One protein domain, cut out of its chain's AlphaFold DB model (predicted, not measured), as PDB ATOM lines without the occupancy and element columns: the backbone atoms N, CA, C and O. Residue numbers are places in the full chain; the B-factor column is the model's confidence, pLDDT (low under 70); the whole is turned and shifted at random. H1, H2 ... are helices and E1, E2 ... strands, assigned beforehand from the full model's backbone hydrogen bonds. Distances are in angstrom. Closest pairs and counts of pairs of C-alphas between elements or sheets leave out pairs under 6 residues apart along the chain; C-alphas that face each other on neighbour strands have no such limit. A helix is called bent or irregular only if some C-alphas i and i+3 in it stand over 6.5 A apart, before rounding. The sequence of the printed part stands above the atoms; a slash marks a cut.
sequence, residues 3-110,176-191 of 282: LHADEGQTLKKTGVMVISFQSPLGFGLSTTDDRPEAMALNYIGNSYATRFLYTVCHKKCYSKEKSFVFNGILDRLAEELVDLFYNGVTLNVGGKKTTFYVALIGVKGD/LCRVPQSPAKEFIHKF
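This is residues 3 to 110 and 176 to 191 of the 282 residues of the protein "Hypothetical protein" of Symbiodinium sp. CCMP2456 (UniProt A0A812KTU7). What does the model look like? A small, strongly twisted sheet of four strands, in the order E3, E2, E1, E6, is only grazed by the long helix H1, and past the end of H1 the hairpin of E4 and E5 lies apart from that sheet. A long loop, residues 23 to 50, reaches away from the sheet, while the short helix H2 lies by its edge strand E6. What is the make-up? The printed part has 124 residues with two named helices and six named strands, in the order E1 E2 E3 H1 E4 E5 E6 H2; the class is mixed, the four-stranded sheet is mixed and the pair E4 and E5 is antiparallel. The whole is loose, with a radius of gyration of the C-alphas of 17.1 A and spans of 50 by 37 by 34 A.

How does the large sheet begin? E1, residues 3 to 9, E2, residues 15 to 22, and E3, residues 51 to 58, form a meander, each strand the antiparallel neighbour of the one before. N 6 and O 18 are 2.9 A apart between E1 and E2, and N 19 and O 55 are 3.0 A apart between E2 and E3. E3 bends by 60 degrees at residue 54. What does H1 do? H1, residues 64 to 86, only grazes the sheet with its residues 69 to 77. It is irregular, with C-alphas 65 and 68 8.0 A apart, and 16 of its 19 O i to N i+4 pairs are within hydrogen-bond range. What follows? E4, residues 89 to 93, and E5, residues 96 to 100, form an antiparallel hairpin, with N 91 and O 98 2.9 A apart. E6, residues 106 to 108, is the parallel neighbour of E1, with N 3 and O 106 2.9 A apart. H2, residues 185 to 188, too short for an O i to N i+4 pair, only grazes the sheet; its closest C-alpha to E6 is that of Ile 188, 4.4 A from that of Gly 106.

Where does the first strand begin? C-alpha 3 of E1 is at (311.440, 341.362, 453.629). How long are the longer elements? From first to last C-alpha, E1 measures 19.5 A, E2 21.5 A, E3 19.9 A and H1 33.8 A. Where does the last helix end? C-alpha 188 of H2 is at (309.756, 332.044, 453.675).

How far does it reach? The two C-alphas farthest apart are those of Arg 35 and Glu 65, 51.9 A. Where is it cut or uncertain? Residues 111 to 175 are not printed, and C-alphas 110 and 176 are 16.6 A apart across the cut. The link from E2 to E3 is long, and within it residues 30 to 42 have pLDDT under 70.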
ATOM      1  N   LEU A   3     310.826 340.834 454.844       95.12
ATOM      2  CA  LEU A   3     311.440 341.362 453.629       95.12
ATOM      3  C   LEU A   3     310.343 341.643 452.601       95.12
ATOM      4  O   LEU A   3     309.444 340.830 452.408       95.12
ATOM      5  N   HIS A   4     310.416 342.782 451.931       94.25
ATOM      6  CA  HIS A   4     309.577 343.120 450.793       94.25
ATOM      7  C   HIS A   4     310.461 343.352 449.577       94.25
ATOM      8  O   HIS A   4     311.356 344.199 449.615       94.25
ATOM      9  N   ALA A   5     310.180 342.640 448.495       93.50
ATOM     10  CA  ALA A   5     310.825 342.852 447.215       93.50
ATOM     11  C   ALA A   5     309.772 343.119 446.144       93.50
ATOM     12  O   ALA A   5     308.739 342.461 446.120       93.50
ATOM     13  N   ASP A   6     310.048 344.058 445.251       91.06
ATOM     14  CA  ASP A   6     309.175 344.369 444.123       91.06
ATOM     15  C   ASP A   6     310.007 344.774 442.897       91.06
ATOM     16  O   ASP A   6     311.151 345.221 443.023       91.06
ATOM     17  N   GLU A   7     309.444 344.592 441.705       88.94
ATOM     18  CA  GLU A   7     309.999 345.041 440.429       88.94
ATOM     19  C   GLU A   7     309.024 346.048 439.795       88.94
ATOM     20  O   GLU A   7     308.287 345.740 438.858       88.94
ATOM     21  N   GLY A   8     309.037 347.274 440.325       84.81
ATOM     22  CA  GLY A   8     308.248 348.392 439.816       84.81
ATOM     23  C   GLY A   8     308.743 348.901 438.458       84.81
ATOM     24  O   GLY A   8     309.649 348.338 437.841       84.81
ATOM     25  N   GLN A   9     308.172 350.005 437.974       85.31
ATOM     26  CA  GLN A   9     308.534 350.596 436.681       85.31
ATOM     27  C   GLN A   9     308.922 352.072 436.813       85.31
ATOM     28  O   GLN A   9     308.297 352.844 437.532       85.31
ATOM     29  N   THR A  10     309.954 352.477 436.074       86.69
ATOM     30  CA  THR A  10     310.271 353.890 435.823       86.69
ATOM     31  C   THR A  10     309.223 354.536 434.914       86.69
ATOM     32  O   THR A  10     308.499 353.850 434.194       86.69
ATOM     33  N   LEU A  11     309.247 355.872 434.820       81.06
ATOM     34  CA  LEU A  11     308.468 356.633 433.829       81.06
ATOM     35  C   LEU A  11     308.680 356.145 432.383       81.06
ATOM     36  O   LEU A  11     307.772 356.203 431.563       81.06
ATOM     37  N   LYS A  12     309.869 355.611 432.068       83.94
ATOM     38  CA  LYS A  12     310.198 355.040 430.751       83.94
ATOM     39  C   LYS A  12     309.848 353.549 430.638       83.94
ATOM     40  O   LYS A  12     310.442 352.848 429.822       83.94
ATOM     41  N   LYS A  13     308.945 353.044 431.487       83.75
ATOM     42  CA  LYS A  13     308.494 351.639 431.541       83.75
ATOM     43  C   LYS A  13     309.625 350.617 431.719       83.75
ATOM     44  O   LYS A  13     309.462 349.439 431.419       83.75
ATOM     45  N   THR A  14     310.792 351.051 432.196       87.00
ATOM     46  CA  THR A  14     311.903 350.142 432.508       87.00
ATOM     47  C   THR A  14     311.811 349.704 433.961       87.00
ATOM     48  O   THR A  14     311.536 350.541 434.817       87.00
ATOM     49  N   GLY A  15     312.058 348.422 434.234       88.44
ATOM     50  CA  GLY A  15     311.941 347.858 435.577       88.44
ATOM     51  C   GLY A  15     312.898 348.487 436.597       88.44
ATOM     52  O   GLY A  15     314.033 348.850 436.268       88.44
ATOM     53  N   VAL A  16     312.456 348.575 437.846       92.56
ATOM     54  CA  VAL A  16     313.255 348.980 439.007       92.56
ATOM     55  C   VAL A  16     313.007 347.973 440.113       92.56
ATOM     56  O   VAL A  16     311.885 347.830 440.582       92.56
ATOM     57  N   MET A  17     314.059 347.278 440.527       93.81
ATOM     58  CA  MET A  17     314.003 346.443 441.715       93.81
ATOM     59  C   MET A  17     314.046 347.334 442.950       93.81
ATOM     60  O   MET A  17     314.907 348.210 443.043       93.81
ATOM     61  N   VAL A  18     313.170 347.055 443.904       94.56
ATOM     62  CA  VAL A  18     313.175 347.654 445.236       94.56
ATOM     63  C   VAL A  18     313.178 346.525 446.252       94.56
ATOM     64  O   VAL A  18     312.293 345.674 446.230       94.56
ATOM     65  N   ILE A  19     314.154 346.529 447.156       95.62
ATOM     66  CA  ILE A  19     314.167 345.651 448.330       95.62
ATOM     67  C   ILE A  19     314.083 346.539 449.564       95.62
ATOM     68  O   ILE A  19     314.831 347.507 449.703       95.62
ATOM     69  N   SER A  20     313.154 346.227 450.457       95.12
ATOM     70  CA  SER A  20     312.959 346.933 451.720       95.12
ATOM     71  C   SER A  20     312.613 345.961 452.835       95.12
ATOM     72  O   SER A  20     312.091 344.873 452.600       95.12
ATOM     73  N   PHE A  21     312.870 346.372 454.063       93.81
ATOM     74  CA  PHE A  21     312.382 345.707 455.255       93.81
ATOM     75  C   PHE A  21     311.101 346.364 455.724       93.81
ATOM     76  O   PHE A  21     310.942 347.581 455.635       93.81
ATOM     77  N   GLN A  22     310.191 345.558 456.250       90.38
ATOM     78  CA  GLN A  22     308.955 346.035 456.833       90.38
ATOM     79  C   GLN A  22     308.741 345.420 458.210       90.38
ATOM     80  O   GLN A  22     308.978 344.224 458.437       90.38
ATOM     81  N   SER A  23     308.294 346.255 459.141       84.50
ATOM     82  CA  SER A  23     307.839 345.782 460.440       84.50
ATOM     83  C   SER A  23     306.499 345.055 460.267       84.50
ATOM     84  O   SER A  23     305.591 345.614 459.646       84.50
ATOM     85  N   PRO A  24     306.341 343.829 460.807       78.31
ATOM     86  CA  PRO A  24     305.025 343.201 460.906       78.31
ATOM     87  C   PRO A  24     304.125 343.935 461.911       78.31
ATOM     88  O   PRO A  24     302.909 343.819 461.834       78.31
ATOM     89  N   LEU A  25     304.726 344.692 462.834       77.38
ATOM     90  CA  LEU A  25     304.033 345.511 463.818       77.38
ATOM     91  C   LEU A  25     303.785 346.909 463.257       77.38
ATOM     92  O   LEU A  25     304.643 347.470 462.564       77.38
ATOM     93  N   GLY A  26     302.622 347.461 463.579       74.50
ATOM     94  CA  GLY A  26     302.116 348.679 462.979       74.50
ATOM     95  C   GLY A  26     301.161 349.470 463.843       74.50
ATOM     96  O   GLY A  26     300.861 349.070 464.960       74.50
ATOM     97  N   PHE A  27     300.659 350.568 463.280       73.12
ATOM     98  CA  PHE A  27     299.699 351.458 463.944       73.12
ATOM     99  C   PHE A  27     298.243 351.214 463.515       73.12
ATOM    100  O   PHE A  27     297.369 352.015 463.822       73.12
ATOM    101  N   GLY A  28     297.977 350.122 462.792       74.06
ATOM    102  CA  GLY A  28     296.627 349.736 462.381       74.06
ATOM    103  C   GLY A  28     296.077 350.481 461.155       74.06
ATOM    104  O   GLY A  28     296.815 351.123 460.399       74.06
ATOM    105  N   LEU A  29     294.769 350.327 460.930       72.94
ATOM    106  CA  LEU A  29     293.948 351.014 459.924       72.94
ATOM    107  C   LEU A  29     293.085 352.087 460.586       72.94
ATOM    108  O   LEU A  29     292.634 351.900 461.714       72.94
ATOM    109  N   SER A  30     292.751 353.150 459.850       67.94
ATOM    110  CA  SER A  30     291.809 354.187 460.316       67.94
ATOM    111  C   SER A  30     290.410 353.649 460.611       67.94
ATOM    112  O   SER A  30     289.623 354.311 461.274       67.94
ATOM    113  N   THR A  31     290.109 352.456 460.106       68.50
ATOM    114  CA  THR A  31     288.835 351.755 460.253       68.50
ATOM    115  C   THR A  31     288.921 350.556 461.194       68.50
ATOM    116  O   THR A  31     287.980 349.765 461.227       68.50
ATOM    117  N   THR A  32     290.051 350.333 461.876       62.12
ATOM    118  CA  THR A  32     290.150 349.185 462.789       62.12
ATOM    119  C   THR A  32     289.363 349.468 464.053       62.12
ATOM    120  O   THR A  32     289.434 350.557 464.607       62.12
ATOM    121  N   ASP A  33     288.643 348.454 464.504       60.09
ATOM    122  CA  ASP A  33     288.076 348.398 465.841       60.09
ATOM    123  C   ASP A  33     289.226 348.219 466.850       60.09
ATOM    124  O   ASP A  33     290.091 347.371 466.618       60.09
ATOM    125  N   ASP A  34     289.247 348.964 467.960       62.31
ATOM    126  CA  ASP A  34     290.323 348.952 468.982       62.31
ATOM    127  C   ASP A  34     290.412 347.629 469.776       62.31
ATOM    128  O   ASP A  34     291.055 347.528 470.825       62.31
ATOM    129  N   ARG A  35     289.746 346.577 469.297       62.75
ATOM    130  CA  ARG A  35     289.747 345.268 469.933       62.75
ATOM    131  C   ARG A  35     291.147 344.648 469.830       62.75
ATOM    132  O   ARG A  35     291.652 344.479 468.721       62.75
ATOM    133  N   PRO A  36     291.746 344.210 470.952       56.31
ATOM    134  CA  PRO A  36     293.095 343.638 470.975       56.31
ATOM    135  C   PRO A  36     293.241 342.339 470.161       56.31
ATOM    136  O   PRO A  36     294.355 341.918 469.863       56.31
ATOM    137  N   GLU A  37     292.126 341.716 469.777       56.78
ATOM    138  CA  GLU A  37     292.074 340.503 468.955       56.78
ATOM    139  C   GLU A  37     292.057 340.791 467.441       56.78
ATOM    140  O   GLU A  37     292.218 339.879 466.628       56.78
ATOM    141  N   ALA A  38     291.865 342.048 467.029       56.50
ATOM    142  CA  ALA A  38     291.832 342.414 465.621       56.50
ATOM    143  C   ALA A  38     293.263 342.533 465.070       56.50
ATOM    144  O   ALA A  38     293.998 343.467 465.393       56.50
ATOM    145  N   MET A  39     293.665 341.612 464.189       52.25
ATOM    146  CA  MET A  39     294.880 341.791 463.388       52.25
ATOM    147  C   MET A  39     294.702 342.993 462.448       52.25
ATOM    148  O   MET A  39     294.119 342.882 461.370       52.25
ATOM    149  N   ALA A  40     295.189 344.158 462.870       57.06
ATOM    150  CA  ALA A  40     295.103 345.394 462.105       57.06
ATOM    151  C   ALA A  40     296.228 345.477 461.058       57.06
ATOM    152  O   ALA A  40     297.394 345.205 461.352       57.06
ATOM    153  N   LEU A  41     295.909 345.896 459.829       67.94
ATOM    154  CA  LEU A  41     296.933 346.179 458.814       67.94
ATOM    155  C   LEU A  41     297.713 347.441 459.194       67.94
ATOM    156  O   LEU A  41     297.149 348.361 459.758       67.94
ATOM    157  N   ASN A  42     298.991 347.534 458.840       68.75
ATOM    158  CA  ASN A  42     299.836 348.682 459.183       68.75
ATOM    159  C   ASN A  42     299.781 349.799 458.118       68.75
ATOM    160  O   ASN A  42     300.729 349.946 457.336       68.75
ATOM    161  N   TYR A  43     298.675 350.553 458.046       72.50
ATOM    162  CA  TYR A  43     298.524 351.660 457.079       72.50
ATOM    163  C   TYR A  43     298.355 353.049 457.699       72.50
ATOM    164  O   TYR A  43     298.441 354.034 456.968       72.50
ATOM    165  N   ILE A  44     298.168 353.159 459.013       74.19
ATOM    166  CA  ILE A  44     298.264 354.433 459.724       74.19
ATOM    167  C   ILE A  44     299.727 354.735 460.056       74.19
ATOM    168  O   ILE A  44     300.530 353.845 460.339       74.19
ATOM    169  N   GLY A  45     300.053 356.023 460.079       77.50
ATOM    170  CA  GLY A  45     301.331 356.528 460.552       77.50
ATOM    171  C   GLY A  45     302.332 356.735 459.428       77.50
ATOM    172  O   GLY A  45     302.049 356.565 458.241       77.50
ATOM    173  N   ASN A  46     303.527 357.168 459.813       81.62
ATOM    174  CA  ASN A  46     304.568 357.474 458.851       81.62
ATOM    175  C   ASN A  46     305.226 356.180 458.349       81.62
ATOM    176  O   ASN A  46     305.774 355.410 459.139       81.62
ATOM    177  N   SER A  47     305.236 355.964 457.030       81.25
ATOM    178  CA  SER A  47     305.873 354.797 456.416       81.25
ATOM    179  C   SER A  47     307.362 354.678 456.738       81.25
ATOM    180  O   SER A  47     307.870 353.563 456.762       81.25
ATOM    181  N   TYR A  48     308.062 355.780 457.033       82.06
ATOM    182  CA  TYR A  48     309.469 355.742 457.450       82.06
ATOM    183  C   TYR A  48     309.690 355.019 458.784       82.06
ATOM    184  O   TYR A  48     310.790 354.541 459.037       82.06
ATOM    185  N   ALA A  49     308.661 354.905 459.629       83.31
ATOM    186  CA  ALA A  49     308.753 354.161 460.883       83.31
ATOM    187  C   ALA A  49     308.608 352.643 460.685       83.31
ATOM    188  O   ALA A  49     308.961 351.866 461.569       83.31
ATOM    189  N   THR A  50     308.057 352.208 459.549       84.25
ATOM    190  CA  THR A  50     307.633 350.816 459.344       84.25
ATOM    191  C   THR A  50     308.206 350.179 458.084       84.25
ATOM    192  O   THR A  50     308.114 348.959 457.948       84.25
ATOM    193  N   ARG A  51     308.809 350.963 457.181       88.75
ATOM    194  CA  ARG A  51     309.395 350.530 455.906       88.75
ATOM    195  C   ARG A  51     310.790 351.129 455.741       88.75
ATOM    196  O   ARG A  51     310.941 352.336 455.580       88.75
ATOM    197  N   PHE A  52     311.797 350.268 455.720       91.94
ATOM    198  CA  PHE A  52     313.202 350.653 455.634       91.94
ATOM    199  C   PHE A  52     313.771 350.185 454.303       91.94
ATOM    200  O   PHE A  52     313.790 348.991 454.009       91.94
ATOM    201  N   LEU A  53     314.192 351.128 453.465       94.50
ATOM    202  CA  LEU A  53     314.750 350.817 452.157       94.50
ATOM    203  C   LEU A  53     316.123 350.153 452.312       94.50
ATOM    204  O   LEU A  53     316.991 350.704 452.981       94.50
ATOM    205  N   TYR A  54     316.316 349.000 451.672       95.62
ATOM    206  CA  TYR A  54     317.613 348.328 451.616       95.62
ATOM    207  C   TYR A  54     318.353 348.678 450.326       95.62
ATOM    208  O   TYR A  54     319.481 349.157 450.352       95.62
ATOM    209  N   THR A  55     317.706 348.473 449.175       96.12
ATOM    210  CA  THR A  55     318.324 348.764 447.880       96.12
ATOM    211  C   THR A  55     317.300 349.126 446.814       96.12
ATOM    212  O   THR A  55     316.145 348.690 446.849       96.12
ATOM    213  N   VAL A  56     317.759 349.904 445.838       95.00
ATOM    214  CA  VAL A  56     317.050 350.200 444.595       95.00
ATOM    215  C   VAL A  56     318.014 349.952 443.454       95.00
ATOM    216  O   VAL A  56     319.121 350.486 443.437       95.00
ATOM    217  N   CYS A  57     317.600 349.155 442.478       94.25
ATOM    218  CA  CYS A  57     318.437 348.833 441.334       94.25
ATOM    219  C   CYS A  57     317.627 348.958 440.049       94.25
ATOM    220  O   CYS A  57     316.529 348.421 439.937       94.25
ATOM    221  N   HIS A  58     318.156 349.653 439.047       93.75
ATOM    222  CA  HIS A  58     317.499 349.746 437.747       93.75
ATOM    223  C   HIS A  58     317.712 348.456 436.944       93.75
ATOM    224  O   HIS A  58     318.793 347.873 436.997       93.75
ATOM    225  N   LYS A  59     316.737 348.026 436.129       90.31
ATOM    226  CA  LYS A  59     316.798 346.745 435.388       90.31
ATOM    227  C   LYS A  59     318.064 346.563 434.555       90.31
ATOM    228  O   LYS A  59     318.580 345.459 434.437       90.31
ATOM    229  N   LYS A  60     318.593 347.659 434.007       91.12
ATOM    230  CA  LYS A  60     319.847 347.673 433.229       91.12
ATOM    231  C   LYS A  60     321.083 347.245 434.036       91.12
ATOM    232  O   LYS A  60     322.072 346.824 433.441       91.12
ATOM    233  N   CYS A  61     321.042 347.377 435.359       92.12
ATOM    234  CA  CYS A  61     322.134 347.014 436.256       92.12
ATOM    235  C   CYS A  61     322.107 345.531 436.635       92.12
ATOM    236  O   CYS A  61     323.154 344.991 436.956       92.12
ATOM    237  N   TYR A  62     320.951 344.870 436.531       91.19
ATOM    238  CA  TYR A  62     320.778 343.442 436.813       91.19
ATOM    239  C   TYR A  62     320.064 342.714 435.660       91.19
ATOM    240  O   TYR A  62     319.176 341.879 435.846       91.19
ATOM    241  N   SER A  63     320.431 343.062 434.424       88.94
ATOM    242  CA  SER A  63     319.980 342.337 433.235       88.94
ATOM    243  C   SER A  63     320.471 340.884 433.272       88.94
ATOM    244  O   SER A  63     321.257 340.504 434.134       88.94
ATOM    245  N   LYS A  64     320.041 340.050 432.317       85.12
ATOM    246  CA  LYS A  64     320.448 338.636 432.252       85.12
ATOM    247  C   LYS A  64     321.978 338.455 432.297       85.12
ATOM    248  O   LYS A  64     322.471 337.631 433.060       85.12
ATOM    249  N   GLU A  65     322.708 339.278 431.545       89.62
ATOM    250  CA  GLU A  65     324.180 339.313 431.509       89.62
ATOM    251  C   GLU A  65     324.807 339.819 432.817       89.62
ATOM    252  O   GLU A  65     325.930 339.460 433.152       89.62
ATOM    253  N   LYS A  66     324.071 340.635 433.581       92.00
ATOM    254  CA  LYS A  66     324.494 341.208 434.866       92.00
ATOM    255  C   LYS A  66     323.754 340.586 436.050       92.00
ATOM    256  O   LYS A  66     323.564 341.225 437.081       92.00
ATOM    257  N   SER A  67     323.322 339.335 435.909       89.88
ATOM    258  CA  SER A  67     322.602 338.603 436.958       89.88
ATOM    259  C   SER A  67     323.423 338.472 438.246       89.88
ATOM    260  O   SER A  67     322.848 338.475 439.332       89.88
ATOM    261  N   PHE A  68     324.756 338.489 438.141       93.50
ATOM    262  CA  PHE A  68     325.668 338.545 439.284       93.50
ATOM    263  C   PHE A  68     325.422 339.748 440.210       93.50
ATOM    264  O   PHE A  68     325.659 339.637 441.404       93.50
ATOM    265  N   VAL A  69     324.910 340.879 439.700       95.12
ATOM    266  CA  VAL A  69     324.571 342.050 440.531       95.12
ATOM    267  C   VAL A  69     323.376 341.741 441.426       95.12
ATOM    268  O   VAL A  69     323.406 342.027 442.618       95.12
ATOM    269  N   PHE A  70     322.332 341.126 440.866       93.50
ATOM    270  CA  PHE A  70     321.165 340.699 441.639       93.50
ATOM    271  C   PHE A  70     321.552 339.651 442.685       93.50
ATOM    272  O   PHE A  70     321.194 339.793 443.852       93.50
ATOM    273  N   ASN A  71     322.328 338.643 442.278       93.94
ATOM    274  CA  ASN A  71     322.782 337.588 443.177       93.94
ATOM    275  C   ASN A  71     323.670 338.153 444.291       93.94
ATOM    276  O   ASN A  71     323.397 337.890 445.452       93.94
ATOM    277  N   GLY A  72     324.631 339.025 443.967       96.38
ATOM    278  CA  GLY A  72     325.507 339.657 444.956       96.38
ATOM    279  C   GLY A  72     324.755 340.521 445.975       96.38
ATOM    280  O   GLY A  72     325.091 340.501 447.155       96.38
ATOM    281  N   ILE A  73     323.699 341.228 445.552       96.38
ATOM    282  CA  ILE A  73     322.815 341.964 446.473       96.38
ATOM    283  C   ILE A  73     322.113 341.002 447.437       96.38
ATOM    284  O   ILE A  73     322.074 341.264 448.637       96.38
ATOM    285  N   LEU A  74     321.550 339.899 446.933       96.00
ATOM    286  CA  LEU A  74     320.867 338.915 447.777       96.00
ATOM    287  C   LEU A  74     321.828 338.152 448.684       96.00
ATOM    288  O   LEU A  74     321.467 337.837 449.816       96.00
ATOM    289  N   ASP A  75     323.034 337.866 448.202       97.19
ATOM    290  CA  ASP A  75     324.058 337.193 448.983       97.19
ATOM    291  C   ASP A  75     324.514 338.058 450.147       97.19
ATOM    292  O   ASP A  75     324.539 337.582 451.283       97.19
ATOM    293  N   ARG A  76     324.772 339.342 449.878       98.00
ATOM    294  CA  ARG A  76     325.132 340.301 450.917       98.00
ATOM    295  C   ARG A  76     324.005 340.498 451.927       98.00
ATOM    296  O   ARG A  76     324.250 340.498 453.129       98.00
ATOM    297  N   LEU A  77     322.769 340.601 451.442       97.06
ATOM    298  CA  LEU A  77     321.584 340.697 452.289       97.06
ATOM    299  C   LEU A  77     321.445 339.478 453.210       97.06
ATOM    300  O   LEU A  77     321.148 339.629 454.391       97.06
ATOM    301  N   ALA A  78     321.646 338.268 452.686       96.94
ATOM    302  CA  ALA A  78     321.568 337.048 453.483       96.94
ATOM    303  C   ALA A  78     322.652 337.009 454.570       96.94
ATOM    304  O   ALA A  78     322.343 336.662 455.706       96.94
ATOM    305  N   GLU A  79     323.888 337.398 454.249       98.00
ATOM    306  CA  GLU A  79     324.989 337.495 455.220       98.00
ATOM    307  C   GLU A  79     324.668 338.465 456.357       98.00
ATOM    308  O   GLU A  79     324.804 338.112 457.527       98.00
ATOM    309  N   GLU A  80     324.180 339.661 456.025       97.06
ATOM    310  CA  GLU A  80     323.798 340.674 457.015       97.06
ATOM    311  C   GLU A  80     322.637 340.196 457.896       97.06
ATOM    312  O   GLU A  80     322.628 340.435 459.100       97.06
ATOM    313  N   LEU A  81     321.669 339.468 457.334       96.69
ATOM    314  CA  LEU A  81     320.559 338.902 458.104       96.69
ATOM    315  C   LEU A  81     320.985 337.748 459.017       96.69
ATOM    316  O   LEU A  81     320.436 337.614 460.109       96.69
ATOM    317  N   VAL A  82     321.946 336.925 458.593       97.81
ATOM    318  CA  VAL A  82     322.544 335.883 459.441       97.81
ATOM    319  C   VAL A  82     323.275 336.528 460.619       97.81
ATOM    320  O   VAL A  82     323.073 336.116 461.761       97.81
ATOM    321  N   ASP A  83     324.069 337.567 460.359       98.00
ATOM    322  CA  ASP A  83     324.784 338.313 461.397       98.00
ATOM    323  C   ASP A  83     323.815 338.972 462.390       98.00
ATOM    324  O   ASP A  83     323.916 338.767 463.599       98.00
ATOM    325  N   LEU A  84     322.784 339.662 461.897       96.50
ATOM    326  CA  LEU A  84     321.754 340.272 462.745       96.50
ATOM    327  C   LEU A  84     320.929 339.247 463.541       96.50
ATOM    328  O   LEU A  84     320.362 339.600 464.580       96.50
ATOM    329  N   PHE A  85     320.836 338.000 463.076       97.06
ATOM    330  CA  PHE A  85     320.163 336.931 463.810       97.06
ATOM    331  C   PHE A  85     321.016 336.412 464.971       97.06
ATOM    332  O   PHE A  85     320.502 336.265 466.077       97.06
ATOM    333  N   TYR A  86     322.302 336.134 464.739       97.69
ATOM    334  CA  TYR A  86     323.176 335.524 465.750       97.69
ATOM    335  C   TYR A  86     323.850 336.540 466.675       97.69
ATOM    336  O   TYR A  86     323.972 336.289 467.873       97.69
ATOM    337  N   ASN A  87     324.266 337.684 466.136       97.94
ATOM    338  CA  ASN A  87     325.041 338.698 466.853       97.94
ATOM    339  C   ASN A  87     324.187 339.911 467.242       97.94
ATOM    340  O   ASN A  87     324.440 340.545 468.268       97.94
ATOM    341  N   GLY A  88     323.141 340.200 466.462       96.56
ATOM    342  CA  GLY A  88     322.273 341.351 466.691       96.56
ATOM    343  C   GLY A  88     323.003 342.690 466.548       96.56
ATOM    344  O   GLY A  88     324.143 342.774 466.100       96.56
ATOM    345  N   VAL A  89     322.333 343.774 466.936       95.50
ATOM    346  CA  VAL A  89     322.887 345.133 466.941       95.50
ATOM    347  C   VAL A  89     322.730 345.760 468.320       95.50
ATOM    348  O   VAL A  89     321.634 345.809 468.876       95.50
ATOM    349  N   THR A  90     323.831 346.245 468.893       97.06
ATOM    350  CA  THR A  90     323.813 346.898 470.210       97.06
ATOM    351  C   THR A  90     323.656 348.401 470.051       97.06
ATOM    352  O   THR A  90     324.513 349.067 469.475       97.06
ATOM    353  N   LEU A  91     322.569 348.938 470.596       95.44
ATOM    354  CA  LEU A  91     322.222 350.354 470.545       95.44
ATOM    355  C   LEU A  91     322.082 350.914 471.961       95.44
ATOM    356  O   LEU A  91     321.768 350.190 472.906       95.44
ATOM    357  N   ASN A  92     322.302 352.219 472.115       96.06
ATOM    358  CA  ASN A  92     321.976 352.917 473.353       96.06
ATOM    359  C   ASN A  92     320.561 353.495 473.240       96.06
ATOM    360  O   ASN A  92     320.337 354.442 472.489       96.06
ATOM    361  N   VAL A  93     319.612 352.906 473.963       93.75
ATOM    362  CA  VAL A  93     318.203 353.312 473.962       93.75
ATOM    363  C   VAL A  93     317.844 353.758 475.371       93.75
ATOM    364  O   VAL A  93     317.917 352.973 476.313       93.75
ATOM    365  N   GLY A  94     317.507 355.041 475.531       92.44
ATOM    366  CA  GLY A  94     317.168 355.611 476.839       92.44
ATOM    367  C   GLY A  94     318.307 355.536 477.865       92.44
ATOM    368  O   GLY A  94     318.052 355.302 479.040       92.44
ATOM    369  N   GLY A  95     319.566 355.657 477.429       94.12
ATOM    370  CA  GLY A  95     320.742 355.558 478.305       94.12
ATOM    371  C   GLY A  95     321.179 354.122 478.624       94.12
ATOM    372  O   GLY A  95     322.207 353.930 479.274       94.12
ATOM    373  N   LYS A  96     320.446 353.105 478.148       95.69
ATOM    374  CA  LYS A  96     320.755 351.689 478.355       95.69
ATOM    375  C   LYS A  96     321.269 351.041 477.071       95.69
ATOM    376  O   LYS A  96     320.617 351.089 476.026       95.69
ATOM    377  N   LYS A  97     322.413 350.355 477.165       96.94
ATOM    378  CA  LYS A  97     322.888 349.463 476.098       96.94
ATOM    379  C   LYS A  97     321.935 348.275 475.975       96.94
ATOM    380  O   LYS A  97     321.764 347.519 476.928       96.94
ATOM    381  N   THR A  98     321.324 348.134 474.808       97.19
ATOM    382  CA  THR A  98     320.355 347.084 474.492       97.19
ATOM    383  C   THR A  98     320.730 346.457 473.157       97.19
ATOM    384  O   THR A  98     320.953 347.175 472.182       97.19
ATOM    385  N   THR A  99     320.807 345.129 473.114       96.94
ATOM    386  CA  THR A  99     321.086 344.371 471.888       96.94
ATOM    387  C   THR A  99     319.777 343.897 471.270       96.94
ATOM    388  O   THR A  99     318.971 343.245 471.933       96.94
ATOM    389  N   PHE A 100     319.561 344.243 470.005       94.56
ATOM    390  CA  PHE A 100     318.393 343.854 469.225       94.56
ATOM    391  C   PHE A 100     318.776 342.761 468.236       94.56
ATOM    392  O   PHE A 100     319.685 342.947 467.430       94.56
ATOM    393  N   TYR A 101     318.052 341.648 468.272       95.38
ATOM    394  CA  TYR A 101     318.215 340.541 467.334       95.38
ATOM    395  C   TYR A 101     317.114 340.583 466.286       95.38
ATOM    396  O   TYR A 101     315.966 340.936 466.579       95.38
ATOM    397  N   VAL A 102     317.454 340.213 465.057       92.31
ATOM    398  CA  VAL A 102     316.523 340.287 463.933       92.31
ATOM    399  C   VAL A 102     316.231 338.892 463.406       92.31
ATOM    400  O   VAL A 102     317.111 338.201 462.913       92.31
ATOM    401  N   ALA A 103     314.954 338.513 463.442       92.44
ATOM    402  CA  ALA A 103     314.453 337.314 462.781       92.44
ATOM    403  C   ALA A 103     313.687 337.677 461.501       92.44
ATOM    404  O   ALA A 103     312.780 338.526 461.517       92.44
ATOM    405  N   LEU A 104     314.032 337.016 460.395       93.38
ATOM    406  CA  LEU A 104     313.291 337.098 459.142       93.38
ATOM    407  C   LEU A 104     312.097 336.137 459.195       93.38
ATOM    408  O   LEU A 104     312.267 334.929 459.284       93.38
ATOM    409  N   ILE A 105     310.878 336.673 459.127       92.50
ATOM    410  CA  ILE A 105     309.643 335.865 459.223       92.50
ATOM    411  C   ILE A 105     309.048 335.514 457.854       92.50
ATOM    412  O   ILE A 105     308.119 334.711 457.749       92.50
ATOM    413  N   GLY A 106     309.536 336.161 456.795       93.56
ATOM    414  CA  GLY A 106     309.031 335.974 455.446       93.56
ATOM    415  C   GLY A 106     309.499 337.036 454.464       93.56
ATOM    416  O   GLY A 106     309.872 338.146 454.847       93.56
ATOM    417  N   VAL A 107     309.400 336.685 453.192       93.75
ATOM    418  CA  VAL A 107     309.581 337.524 452.019       93.75
ATOM    419  C   VAL A 107     308.218 337.694 451.373       93.75
ATOM    420  O   VAL A 107     307.560 336.709 451.056       93.75
ATOM    421  N   LYS A 108     307.787 338.934 451.185       91.75
ATOM    422  CA  LYS A 108     306.614 339.272 450.385       91.75
ATOM    423  C   LYS A 108     307.031 340.042 449.144       91.75
ATOM    424  O   LYS A 108     308.107 340.640 449.102       91.75
ATOM    425  N   GLY A 109     306.151 340.047 448.164       89.25
ATOM    426  CA  GLY A 109     306.389 340.693 446.892       89.25
ATOM    427  C   GLY A 109     305.634 340.002 445.784       89.25
ATOM    428  O   GLY A 109     305.131 338.888 445.959       89.25
ATOM    429  N   ASP A 110     305.647 340.631 444.623       84.69
ATOM    430  CA  ASP A 110     305.098 340.045 443.419       84.69
ATOM    431  C   ASP A 110     305.762 338.690 443.128       84.69
ATOM    432  O   ASP A 110     306.970 338.476 443.274       84.69
ATOM    433  N   LEU A 176     318.681 333.468 450.679       94.44
ATOM    434  CA  LEU A 176     317.870 333.655 451.885       94.44
ATOM    435  C   LEU A 176     317.601 332.354 452.654       94.44
ATOM    436  O   LEU A 176     317.225 332.421 453.820       94.44
ATOM    437  N   CYS A 177     317.840 331.181 452.056       94.00
ATOM    438  CA  CYS A 177     317.793 329.889 452.749       94.00
ATOM    439  C   CYS A 177     318.875 329.753 453.837       94.00
ATOM    440  O   CYS A 177     318.732 328.919 454.730       94.00
ATOM    441  N   ARG A 178     319.936 330.577 453.778       94.62
ATOM    442  CA  ARG A 178     321.011 330.640 454.786       94.62
ATOM    443  C   ARG A 178     320.580 331.333 456.079       94.62
ATOM    444  O   ARG A 178     321.173 331.085 457.125       94.62
ATOM    445  N   VAL A 179     319.567 332.201 456.011       95.31
ATOM    446  CA  VAL A 179     319.052 332.915 457.182       95.31
ATOM    447  C   VAL A 179     318.322 331.913 458.084       95.31
ATOM    448  O   VAL A 179     317.486 331.161 457.572       95.31
ATOM    449  N   PRO A 180     318.599 331.887 459.402       94.94
ATOM    450  CA  PRO A 180     317.906 330.997 460.331       94.94
ATOM    451  C   PRO A 180     316.384 331.179 460.278       94.94
ATOM    452  O   PRO A 180     315.870 332.293 460.392       94.94
ATOM    453  N   GLN A 181     315.668 330.074 460.062       91.88
ATOM    454  CA  GLN A 181     314.227 330.052 459.795       91.88
ATOM    455  C   GLN A 181     313.638 328.644 459.991       91.88
ATOM    456  O   GLN A 181     314.331 327.724 460.420       91.88
ATOM    457  N   SER A 182     312.354 328.479 459.655       88.25
ATOM    458  CA  SER A 182     311.670 327.179 459.647       88.25
ATOM    459  C   SER A 182     312.428 326.127 458.815       88.25
ATOM    460  O   SER A 182     312.948 326.472 457.752       88.25
ATOM    461  N   PRO A 183     312.426 324.839 459.217       88.00
ATOM    462  CA  PRO A 183     312.951 323.751 458.388       88.00
ATOM    463  C   PRO A 183     312.325 323.699 456.985       88.00
ATOM    464  O   PRO A 183     313.012 323.381 456.018       88.00
ATOM    465  N   ALA A 184     311.043 324.065 456.866       91.44
ATOM    466  CA  ALA A 184     310.363 324.258 455.587       91.44
ATOM    467  C   ALA A 184     310.722 325.636 455.003       91.44
ATOM    468  O   ALA A 184     309.959 326.604 455.116       91.44
ATOM    469  N   LYS A 185     311.923 325.742 454.427       92.06
ATOM    470  CA  LYS A 185     312.513 326.998 453.928       92.06
ATOM    471  C   LYS A 185     311.659 327.670 452.849       92.06
ATOM    472  O   LYS A 185     311.627 328.892 452.745       92.06
ATOM    473  N   GLU A 186     310.906 326.900 452.072       90.88
ATOM    474  CA  GLU A 186     310.008 327.390 451.025       90.88
ATOM    475  C   GLU A 186     308.887 328.275 451.575       90.88
ATOM    476  O   GLU A 186     308.387 329.156 450.874       90.88
ATOM    477  N   PHE A 187     308.548 328.109 452.856       90.31
ATOM    478  CA  PHE A 187     307.539 328.905 453.542       90.31
ATOM    479  C   PHE A 187     307.986 330.349 453.803       90.31
ATOM    480  O   PHE A 187     307.166 331.199 454.175       90.31
ATOM    481  N   ILE A 188     309.274 330.663 453.617       92.19
ATOM    482  CA  ILE A 188     309.756 332.044 453.675       92.19
ATOM    483  C   ILE A 188     309.131 332.882 452.564       92.19
ATOM    484  O   ILE A 188     308.836 334.051 452.791       92.19
ATOM    485  N   HIS A 189     308.868 332.289 451.398       92.31
ATOM    486  CA  HIS A 189     308.255 332.951 450.253       92.31
ATOM    487  C   HIS A 189     306.745 333.030 450.463       92.31
ATOM    488  O   HIS A 189     306.007 332.064 450.242       92.31
ATOM    489  N   LYS A 190     306.292 334.179 450.972       89.88
ATOM    490  CA  LYS A 190     304.903 334.376 451.372       89.88
ATOM    491  C   LYS A 190     304.023 334.506 450.155       89.88
ATOM    492  O   LYS A 190     304.298 335.255 449.224       89.88
ATOM    493  N   PHE A 191     302.924 333.781 450.216       82.88
ATOM    494  CA  PHE A 191     301.929 333.777 449.178       82.88
ATOM    495  C   PHE A 191     301.322 335.170 448.974       82.88
ATOM    496  O   PHE A 191     300.850 335.787 449.929       82.88
TER     497      PHE A 191